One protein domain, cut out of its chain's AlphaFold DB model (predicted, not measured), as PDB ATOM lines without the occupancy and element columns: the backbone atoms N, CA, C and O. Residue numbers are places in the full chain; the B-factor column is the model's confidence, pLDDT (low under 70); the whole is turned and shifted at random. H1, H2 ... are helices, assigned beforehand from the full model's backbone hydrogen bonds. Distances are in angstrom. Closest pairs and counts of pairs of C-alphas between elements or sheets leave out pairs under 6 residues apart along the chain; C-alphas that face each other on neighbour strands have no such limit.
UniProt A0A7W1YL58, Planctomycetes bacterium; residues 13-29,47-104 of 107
ATOM      1  N   LEU A  13      78.677  21.081 -57.113       89.12
ATOM      2  CA  LEU A  13      79.410  20.707 -55.905       89.12
ATOM      3  C   LEU A  13      78.563  19.851 -54.954       89.12
ATOM      4  O   LEU A  13      79.076  18.881 -54.399       89.12
ATOM      5  N   GLU A  14      77.285  20.181 -54.767       90.06
ATOM      6  CA  GLU A  14      76.374  19.379 -53.940       90.06
ATOM      7  C   GLU A  14      76.173  17.985 -54.531       90.06
ATOM      8  O   GLU A  14      76.333  16.997 -53.816       90.06
ATOM      9  N   LEU A  15      75.924  17.887 -55.843       91.38
ATOM     10  CA  LEU A  15      75.801  16.595 -56.521       91.38
ATOM     11  C   LEU A  15      77.085  15.762 -56.391       91.38
ATOM     12  O   LEU A  15      77.027  14.577 -56.062       91.38
ATOM     13  N   ALA A  16      78.246  16.377 -56.625       92.38
ATOM     14  CA  ALA A  16      79.533  15.700 -56.525       92.38
ATOM     15  C   ALA A  16      79.793  15.185 -55.098       92.38
ATOM     16  O   ALA A  16      80.233  14.049 -54.924       92.38
ATOM     17  N   ARG A  17      79.473  15.984 -54.071       93.19
ATOM     18  CA  ARG A  17      79.583  15.563 -52.665       93.19
ATOM     19  C   ARG A  17      78.661  14.394 -52.347       93.19
ATOM     20  O   ARG A  17      79.124  13.421 -51.760       93.19
ATOM     21  N   SER A  18      77.401  14.447 -52.777       94.44
ATOM     22  CA  SER A  18      76.462  13.341 -52.561       94.44
ATOM     23  C   SER A  18      76.878  12.060 -53.278       94.44
ATOM     24  O   SER A  18      76.639  10.973 -52.758       94.44
ATOM     25  N   LEU A  19      77.535  12.158 -54.436       95.81
ATOM     26  CA  LEU A  19      78.116  10.993 -55.103       95.81
ATOM     27  C   LEU A  19      79.298  10.413 -54.323       95.81
ATOM     28  O   LEU A  19      79.350   9.200 -54.165       95.81
ATOM     29  N   VAL A  20      80.213  11.241 -53.808       96.00
ATOM     30  CA  VAL A  20      81.333  10.758 -52.976       96.00
ATOM     31  C   VAL A  20      80.835  10.112 -51.684       96.00
ATOM     32  O   VAL A  20      81.305   9.035 -51.321       96.00
ATOM     33  N   GLU A  21      79.851  10.719 -51.024       95.75
ATOM     34  CA  GLU A  21      79.214  10.143 -49.837       95.75
ATOM     35  C   GLU A  21      78.560   8.791 -50.154       95.75
ATOM     36  O   GLU A  21      78.806   7.805 -49.464       95.75
ATOM     37  N   ALA A  22      77.790   8.715 -51.244       96.81
ATOM     38  CA  ALA A  22      77.175   7.472 -51.702       96.81
ATOM     39  C   ALA A  22      78.197   6.402 -52.114       96.81
ATOM     40  O   ALA A  22      77.935   5.208 -51.977       96.81
ATOM     41  N   TRP A  23      79.349   6.822 -52.637       96.75
ATOM     42  CA  TRP A  23      80.437   5.934 -53.025       96.75
ATOM     43  C   TRP A  23      81.193   5.369 -51.817       96.75
ATOM     44  O   TRP A  23      81.716   4.256 -51.881       96.75
ATOM     45  N   GLY A  24      81.240   6.126 -50.717       95.38
ATOM     46  CA  GLY A  24      81.888   5.758 -49.458       95.38
ATOM     47  C   GLY A  24      83.382   6.088 -49.385       95.38
ATOM     48  O   GLY A  24      83.977   5.964 -48.318       95.38
ATOM     49  N   THR A  25      84.002   6.524 -50.486       94.12
ATOM     50  CA  THR A  25      85.418   6.923 -50.532       94.12
ATOM     51  C   THR A  25      85.662   8.009 -51.576       94.12
ATOM     52  O   THR A  25      84.976   8.050 -52.596       94.12
ATOM     53  N   GLY A  26      86.721   8.797 -51.390       93.38
ATOM     54  CA  GLY A  26      87.131   9.861 -52.308       93.38
ATOM     55  C   GLY A  26      86.898  11.247 -51.713       93.38
ATOM     56  O   GLY A  26      86.462  11.385 -50.572       93.38
ATOM     57  N   SER A  27      87.210  12.279 -52.486       93.12
ATOM     58  CA  SER A  27      87.005  13.671 -52.098       93.12
ATOM     59  C   SER A  27      86.588  14.499 -53.307       93.12
ATOM     60  O   SER A  27      86.862  14.148 -54.455       93.12
ATOM     61  N   VAL A  28      85.902  15.607 -53.035       90.94
ATOM     62  CA  VAL A  28      85.574  16.620 -54.038       90.94
ATOM     63  C   VAL A  28      86.211  17.925 -53.616       90.94
ATOM     64  O   VAL A  28      85.930  18.434 -52.530       90.94
ATOM     65  N   GLU A  29      87.011  18.490 -54.507       86.50
ATOM     66  CA  GLU A  29      87.569  19.825 -54.358       86.50
ATOM     67  C   GLU A  29      86.930  20.739 -55.400       86.50
ATOM     68  O   GLU A  29      86.994  20.484 -56.603       86.50
ATOM     69  N   ASP A  47      60.339  24.738 -66.853       78.19
ATOM     70  CA  ASP A  47      59.057  24.786 -66.155       78.19
ATOM     71  C   ASP A  47      58.305  23.454 -66.346       78.19
ATOM     72  O   ASP A  47      57.921  23.066 -67.460       78.19
ATOM     73  N   CYS A  48      58.127  22.735 -65.238       81.94
ATOM     74  CA  CYS A  48      57.430  21.452 -65.163       81.94
ATOM     75  C   CYS A  48      56.007  21.580 -64.585       81.94
ATOM     76  O   CYS A  48      55.312  20.567 -64.453       81.94
ATOM     77  N   SER A  49      55.539  22.804 -64.303       81.75
ATOM     78  CA  SER A  49      54.230  23.113 -63.706       81.75
ATOM     79  C   SER A  49      53.070  22.443 -64.443       81.75
ATOM     80  O   SER A  49      52.200  21.835 -63.824       81.75
ATOM     81  N   LYS A  50      53.085  22.458 -65.782       84.38
ATOM     82  CA  LYS A  50      52.031  21.855 -66.610       84.38
ATOM     83  C   LYS A  50      51.916  20.337 -66.428       84.38
ATOM     84  O   LYS A  50      50.800  19.822 -66.423       84.38
ATOM     85  N   ALA A  51      53.037  19.623 -66.296       86.12
ATOM     86  CA  ALA A  51      53.025  18.174 -66.074       86.12
ATOM     87  C   ALA A  51      52.553  17.844 -64.652       86.12
ATOM     88  O   ALA A  51      51.719  16.957 -64.478       86.12
ATOM     89  N   ALA A  52      53.001  18.615 -63.659       85.19
ATOM     90  CA  ALA A  52      52.533  18.476 -62.284       85.19
ATOM     91  C   ALA A  52      51.022  18.739 -62.161       85.19
ATOM     92  O   ALA A  52      50.302  17.929 -61.586       85.19
ATOM     93  N   ALA A  53      50.526  19.826 -62.757       85.19
ATOM     94  CA  ALA A  53      49.128  20.235 -62.648       85.19
ATOM     95  C   ALA A  53      48.163  19.329 -63.427       85.19
ATOM     96  O   ALA A  53      47.061  19.072 -62.956       85.19
ATOM     97  N   ARG A  54      48.546  18.855 -64.623       89.88
ATOM     98  CA  ARG A  54      47.631  18.083 -65.489       89.88
ATOM     99  C   ARG A  54      47.770  16.571 -65.375       89.88
ATOM    100  O   ARG A  54      46.815  15.871 -65.681       89.88
ATOM    101  N   LEU A  55      48.945  16.073 -64.995       87.12
ATOM    102  CA  LEU A  55      49.225  14.635 -64.921       87.12
ATOM    103  C   LEU A  55      49.488  14.164 -63.487       87.12
ATOM    104  O   LEU A  55      49.748  12.982 -63.282       87.12
ATOM    105  N   GLY A  56      49.504  15.077 -62.506       82.12
ATOM    106  CA  GLY A  56      49.968  14.770 -61.152       82.12
ATOM    107  C   GLY A  56      51.443  14.354 -61.108       82.12
ATOM    108  O   GLY A  56      51.886  13.774 -60.121       82.12
ATOM    109  N   TRP A  57      52.201  14.602 -62.182       84.44
ATOM    110  CA  TRP A  57      53.541  14.055 -62.343       84.44
ATOM    111  C   TRP A  57      54.542  14.742 -61.411       84.44
ATOM    112  O   TRP A  57      54.585  15.973 -61.330       84.44
ATOM    113  N   ARG A  58      55.374  13.939 -60.741       83.94
ATOM    114  CA  ARG A  58      56.475  14.381 -59.876       83.94
ATOM    115  C   ARG A  58      57.647  13.400 -60.004       83.94
ATOM    116  O   ARG A  58      57.434  12.207 -60.230       83.94
ATOM    117  N   GLY A  59      58.877  13.894 -59.863       84.50
ATOM    118  CA  GLY A  59      60.056  13.029 -59.754       84.50
ATOM    119  C   GLY A  59      59.966  12.153 -58.500       84.50
ATOM    120  O   GLY A  59      59.609  12.656 -57.439       84.50
ATOM    121  N   ALA A  60      60.248  10.851 -58.621       88.44
ATOM    122  CA  ALA A  60      60.063   9.917 -57.503       88.44
ATOM    123  C   ALA A  60      61.169  10.013 -56.452       88.44
ATOM    124  O   ALA A  60      60.917   9.872 -55.258       88.44
ATOM    125  N   TRP A  61      62.401  10.200 -56.921       91.19
ATOM    126  CA  TRP A  61      63.601  10.200 -56.103       91.19
ATOM    127  C   TRP A  61      64.136  11.614 -55.956       91.19
ATOM    128  O   TRP A  61      64.186  12.380 -56.920       91.19
ATOM    129  N   ASP A  62      64.556  11.931 -54.738       89.62
ATOM    130  CA  ASP A  62      65.345  13.119 -54.459       89.62
ATOM    131  C   ASP A  62      66.800  12.935 -54.928       89.62
ATOM    132  O   ASP A  62      67.220  11.862 -55.386       89.62
ATOM    133  N   MET A  63      67.581  14.013 -54.840       89.75
ATOM    134  CA  MET A  63      68.978  14.003 -55.268       89.75
ATOM    135  C   MET A  63      69.820  12.977 -54.482       89.75
ATOM    136  O   MET A  63      70.479  12.166 -55.137       89.75
ATOM    137  N   PRO A  64      69.750  12.887 -53.135       90.94
ATOM    138  CA  PRO A  64      70.495  11.874 -52.385       90.94
ATOM    139  C   PRO A  64      70.161  10.434 -52.787       90.94
ATOM    140  O   PRO A  64      71.059   9.601 -52.933       90.94
ATOM    141  N   THR A  65      68.880  10.116 -52.996       93.50
ATOM    142  CA  THR A  65      68.461   8.773 -53.432       93.50
ATOM    143  C   THR A  65      68.969   8.466 -54.834       93.50
ATOM    144  O   THR A  65      69.496   7.378 -55.071       93.50
ATOM    145  N   THR A  66      68.885   9.440 -55.740       94.44
ATOM    146  CA  THR A  66      69.410   9.318 -57.105       94.44
ATOM    147  C   THR A  66      70.925   9.096 -57.103       94.44
ATOM    148  O   THR A  66      71.411   8.202 -57.801       94.44
ATOM    149  N   ALA A  67      71.675   9.836 -56.280       95.50
ATOM    150  CA  ALA A  67      73.122   9.675 -56.137       95.50
ATOM    151  C   ALA A  67      73.493   8.276 -55.617       95.50
ATOM    152  O   ALA A  67      74.355   7.619 -56.203       95.50
ATOM    153  N   ARG A  68      72.791   7.768 -54.591       97.06
ATOM    154  CA  ARG A  68      72.990   6.402 -54.068       97.06
ATOM    155  C   ARG A  68      72.709   5.320 -55.102       97.06
ATOM    156  O   ARG A  68      73.525   4.416 -55.266       97.06
ATOM    157  N   ALA A  69      71.585   5.410 -55.811       97.75
ATOM    158  CA  ALA A  69      71.251   4.452 -56.862       97.75
ATOM    159  C   ALA A  69      72.299   4.460 -57.988       97.75
ATOM    160  O   ALA A  69      72.720   3.400 -58.455       97.75
ATOM    161  N   THR A  70      72.774   5.649 -58.367       97.69
ATOM    162  CA  THR A  70      73.825   5.818 -59.379       97.69
ATOM    163  C   THR A  70      75.139   5.179 -58.926       97.69
ATOM    164  O   THR A  70      75.685   4.337 -59.638       97.69
ATOM    165  N   ALA A  71      75.623   5.516 -57.725       97.88
ATOM    166  CA  ALA A  71      76.853   4.953 -57.171       97.88
ATOM    167  C   ALA A  71      76.787   3.420 -57.084       97.88
ATOM    168  O   ALA A  71      77.689   2.738 -57.571       97.88
ATOM    169  N   ALA A  72      75.688   2.874 -56.553       97.94
ATOM    170  CA  ALA A  72      75.499   1.432 -56.417       97.94
ATOM    171  C   ALA A  72      75.542   0.697 -57.767       97.94
ATOM    172  O   ALA A  72      76.139  -0.377 -57.863       97.94
ATOM    173  N   TRP A  73      74.954   1.277 -58.821       98.56
ATOM    174  CA  TRP A  73      74.970   0.684 -60.161       98.56
ATOM    175  C   TRP A  73      76.394   0.617 -60.730       98.56
ATOM    176  O   TRP A  73      76.836  -0.437 -61.187       98.56
ATOM    177  N   TYR A  74      77.158   1.710 -60.630       98.19
ATOM    178  CA  TYR A  74      78.553   1.746 -61.087       98.19
ATOM    179  C   TYR A  74      79.478   0.847 -60.260       98.19
ATOM    180  O   TYR A  74      80.409   0.250 -60.802       98.19
ATOM    181  N   GLN A  75      79.228   0.712 -58.961       97.75
ATOM    182  CA  GLN A  75      79.953  -0.237 -58.122       97.75
ATOM    183  C   GLN A  75      79.663  -1.693 -58.525       97.75
ATOM    184  O   GLN A  75      80.594  -2.492 -58.602       97.75
ATOM    185  N   ALA A  76      78.406  -2.035 -58.833       98.19
ATOM    186  CA  ALA A  76      78.035  -3.357 -59.346       98.19
ATOM    187  C   ALA A  76      78.726  -3.654 -60.689       98.19
ATOM    188  O   ALA A  76      79.268  -4.742 -60.876       98.19
ATOM    189  N   HIS A  77      78.796  -2.658 -61.580       98.25
ATOM    190  CA  HIS A  77      79.526  -2.769 -62.846       98.25
ATOM    191  C   HIS A  77      81.011  -3.074 -62.620       98.25
ATOM    192  O   HIS A  77      81.542  -4.011 -63.209       98.25
ATOM    193  N   GLN A  78      81.676  -2.334 -61.725       97.56
ATOM    194  CA  GLN A  78      83.093  -2.566 -61.425       97.56
ATOM    195  C   GLN A  78      83.373  -3.935 -60.804       97.56
ATOM    196  O   GLN A  78      84.453  -4.484 -61.006       97.56
ATOM    197  N   ARG A  79      82.415  -4.500 -60.064       97.88
ATOM    198  CA  ARG A  79      82.528  -5.849 -59.493       97.88
ATOM    199  C   ARG A  79      82.157  -6.964 -60.478       97.88
ATOM    200  O   ARG A  79      82.248  -8.130 -60.108       97.88
ATOM    201  N   GLY A  80      81.755  -6.632 -61.708       97.88
ATOM    202  CA  GLY A  80      81.328  -7.613 -62.709       97.88
ATOM    203  C   GLY A  80      80.014  -8.316 -62.351       97.88
ATOM    204  O   GLY A  80      79.809  -9.464 -62.734       97.88
ATOM    205  N   GLU A  81      79.142  -7.658 -61.585       98.06
ATOM    206  CA  GLU A  81      77.828  -8.200 -61.228       98.06
ATOM    207  C   GLU A  81      76.855  -8.196 -62.419       98.06
ATOM    208  O   GLU A  81      77.054  -7.510 -63.424       98.06
ATOM    209  N   ASP A  82      75.743  -8.922 -62.278       98.06
ATOM    210  CA  ASP A  82      74.643  -8.878 -63.241       98.06
ATOM    211  C   ASP A  82      73.947  -7.504 -63.217       98.06
ATOM    212  O   ASP A  82      73.078  -7.203 -62.387       98.06
ATOM    213  N   LEU A  83      74.326  -6.659 -64.174       98.12
ATOM    214  CA  LEU A  83      73.754  -5.328 -64.343       98.12
ATOM    215  C   LEU A  83      72.298  -5.342 -64.789       98.12
ATOM    216  O   LEU A  83      71.583  -4.379 -64.503       98.12
ATOM    217  N   ARG A  84      71.832  -6.411 -65.441       98.38
ATOM    218  CA  ARG A  84      70.415  -6.543 -65.773       98.38
ATOM    219  C   ARG A  84      69.614  -6.711 -64.489       98.38
ATOM    220  O   ARG A  84      68.716  -5.915 -64.238       98.38
ATOM    221  N   ALA A  85      70.014  -7.642 -63.626       98.19
ATOM    222  CA  ALA A  85      69.372  -7.832 -62.326       98.19
ATOM    223  C   ALA A  85      69.463  -6.578 -61.432       98.19
ATOM    224  O   ALA A  85      68.525  -6.251 -60.699       98.19
ATOM    225  N   CYS A  86      70.579  -5.842 -61.480       98.19
ATOM    226  CA  CYS A  86      70.715  -4.565 -60.775       98.19
ATOM    227  C   CYS A  86      69.717  -3.516 -61.290       98.19
ATOM    228  O   CYS A  86      68.984  -2.916 -60.501       98.19
ATOM    229  N   THR A  87      69.635  -3.358 -62.610       98.38
ATOM    230  CA  THR A  87      68.729  -2.410 -63.272       98.38
ATOM    231  C   THR A  87      67.264  -2.762 -63.010       98.38
ATOM    232  O   THR A  87      66.488  -1.886 -62.628       98.38
ATOM    233  N   ASP A  88      66.889  -4.040 -63.107       98.50
ATOM    234  CA  ASP A  88      65.521  -4.506 -62.847       98.50
ATOM    235  C   ASP A  88      65.086  -4.202 -61.401       98.50
ATOM    236  O   ASP A  88      63.979  -3.707 -61.167       98.50
ATOM    237  N   ARG A  89      65.980  -4.401 -60.418       98.25
ATOM    238  CA  ARG A  89      65.726  -4.011 -59.016       98.25
ATOM    239  C   ARG A  89      65.530  -2.503 -58.861       98.25
ATOM    240  O   ARG A  89      64.639  -2.084 -58.121       98.25
ATOM    241  N   GLN A  90      66.335  -1.685 -59.538       98.06
ATOM    242  CA  GLN A  90      66.210  -0.226 -59.471       98.06
ATOM    243  C   GLN A  90      64.914   0.275 -60.116       98.06
ATOM    244  O   GLN A  90      64.262   1.153 -59.548       98.06
ATOM    245  N   ILE A  91      64.490  -0.319 -61.236       97.38
ATOM    246  CA  ILE A  91      63.188  -0.036 -61.859       97.38
ATOM    247  C   ILE A  91      62.056  -0.348 -60.875       97.38
ATOM    248  O   ILE A  91      61.197   0.505 -60.636       97.38
ATOM    249  N   ALA A  92      62.073  -1.534 -60.259       96.88
ATOM    250  CA  ALA A  92      61.063  -1.921 -59.278       96.88
ATOM    251  C   ALA A  92      61.022  -0.954 -58.078       96.88
ATOM    252  O   ALA A  92      59.943  -0.513 -57.679       96.88
ATOM    253  N   ALA A  93      62.186  -0.562 -57.547       95.94
ATOM    254  CA  ALA A  93      62.289   0.402 -56.452       95.94
ATOM    255  C   ALA A  93      61.752   1.793 -56.836       95.94
ATOM    256  O   ALA A  93      61.042   2.426 -56.050       95.94
ATOM    257  N   TYR A  94      62.040   2.262 -58.054       94.19
ATOM    258  CA  TYR A  94      61.524   3.534 -58.557       94.19
ATOM    259  C   TYR A  94      59.993   3.510 -58.657       94.19
ATOM    260  O   TYR A  94      59.320   4.399 -58.130       94.19
ATOM    261  N   VAL A  95      59.426   2.455 -59.249       93.25
ATOM    262  CA  VAL A  95      57.968   2.281 -59.368       93.25
ATOM    263  C   VAL A  95      57.298   2.199 -57.991       93.25
ATOM    264  O   VAL A  95      56.280   2.854 -57.763       93.25
ATOM    265  N   ALA A  96      57.887   1.467 -57.043       91.69
ATOM    266  CA  ALA A  96      57.371   1.373 -55.678       91.69
ATOM    267  C   ALA A  96      57.389   2.730 -54.947       91.69
ATOM    268  O   ALA A  96      56.426   3.074 -54.259       91.69
ATOM    269  N   SER A  97      58.431   3.544 -55.149       88.56
ATOM    270  CA  SER A  97      58.526   4.882 -54.543       88.56
ATOM    271  C   SER A  97      57.448   5.862 -55.038       88.56
ATOM    272  O   SER A  97      57.048   6.758 -54.298       88.56
ATOM    273  N   GLN A  98      56.905   5.652 -56.246       78.38
ATOM    274  CA  GLN A  98      55.758   6.400 -56.786       78.38
ATOM    275  C   GLN A  98      54.415   5.918 -56.206       78.38
ATOM    276  O   GLN A  98      53.492   6.712 -56.022       78.38
ATOM    277  N   ALA A  99      54.281   4.625 -55.890       65.19
ATOM    278  CA  ALA A  99      53.045   4.063 -55.340       65.19
ATOM    279  C   ALA A  99      52.719   4.625 -53.943       65.19
ATOM    280  O   ALA A  99      51.565   4.967 -53.677       65.19
ATOM    281  N   GLY A 100      53.735   4.821 -53.095       56.91
ATOM    282  CA  GLY A 100      53.580   5.486 -51.793       56.91
ATOM    283  C   GLY A 100      53.125   6.948 -51.899       56.91
ATOM    284  O   GLY A 100      52.406   7.437 -51.033       56.91
ATOM    285  N   GLN A 101      53.461   7.634 -52.997       55.66
ATOM    286  CA  GLN A 101      53.059   9.025 -53.242       55.66
ATOM    287  C   GLN A 101      51.617   9.150 -53.767       55.66
ATOM    288  O   GLN A 101      50.986  10.189 -53.576       55.66
ATOM    289  N   ARG A 102      51.057   8.093 -54.381       52.50
ATOM    290  CA  ARG A 102      49.648   8.049 -54.828       52.50
ATOM    291  C   ARG A 102      48.660   7.790 -53.683       52.50
ATOM    292  O   ARG A 102      47.511   8.197 -53.794       52.50
ATOM    293  N   ALA A 103      49.086   7.157 -52.586       45.84
ATOM    294  CA  ALA A 103      48.220   6.873 -51.434       45.84
ATOM    295  C   ALA A 103      47.828   8.131 -50.630       45.84
ATOM    296  O   ALA A 103      46.783   8.149 -49.991       45.84
ATOM    297  N   ALA A 104      48.612   9.211 -50.719       43.97
ATOM    298  CA  ALA A 104      48.324  10.494 -50.070       43.97
ATOM    299  C   ALA A 104      47.249  11.348 -50.790       43.97
ATOM    300  O   ALA A 104      47.025  12.488 -50.402       43.97
TER     301      ALA A 104
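What this domain is: This is residues 13 to 29 and 47 to 104 of the 107 residues of a protein of Planctomycetes bacterium (UniProt A0A7W1YL58). Look for a long helical hairpin, H3 and H4, opening as a narrow V from the turn that joins them, with the shorter helix H1 packed across H3 on the side away from H4. Residues 50 to 55 of the small helix H2 stick out, well away from H1. The printed part has 75 residues, with four named helices in the order H1, H2, H3, H4 and no named strand; the class is all helix. It is loose, with a radius of gyration of the C-alphas of 15.2 A, and spans 41 by 33 by 20 A.

How they stand to each other: Start at H1, residues 13 to 23, and look from it to H3, residues 63 to 78: they touch, and their closest C-alphas, those of Ala 22 and Arg 68, are 4.9 A apart. H1 and H3 run the same way at a steep tilt of 48 degrees. H2, residues 49 to 55, touches no helix. H3 and H4, residues 83 to 104, form a helical hairpin, opposite ways at a shallow tilt of 17 degrees. H4 touches H3 with residues 83 to 90 alone; the closest C-alphas, those of His 77 and Leu 83, are 6.5 A apart. H1 and H4 are apart. In H1, H2 and H3 every O i to N i+4 pair is within hydrogen-bond range; in H4, 16 of 18 are.

Where its parts are: Find C-alpha 13 at (79.410, 20.707, -55.905), where H1 begins its 15.1 A. H3 runs 22.6 A from C-alpha 63 at (68.978, 14.003, -55.268). H4 runs 33.2 A to C-alpha 104 at (48.324, 10.494, -50.070).

The domain as a whole: The C-alphas farthest apart, those of Arg 54 and Arg 79, are 42.7 A apart. Residues 30 to 46 are not printed; C-alphas 29 and 47 are 31.3 A apart across this cut. The link from H2 to H3 is short, and that from H3 to H4 is tight. The pLDDT is under 70 in residues 99 to 104.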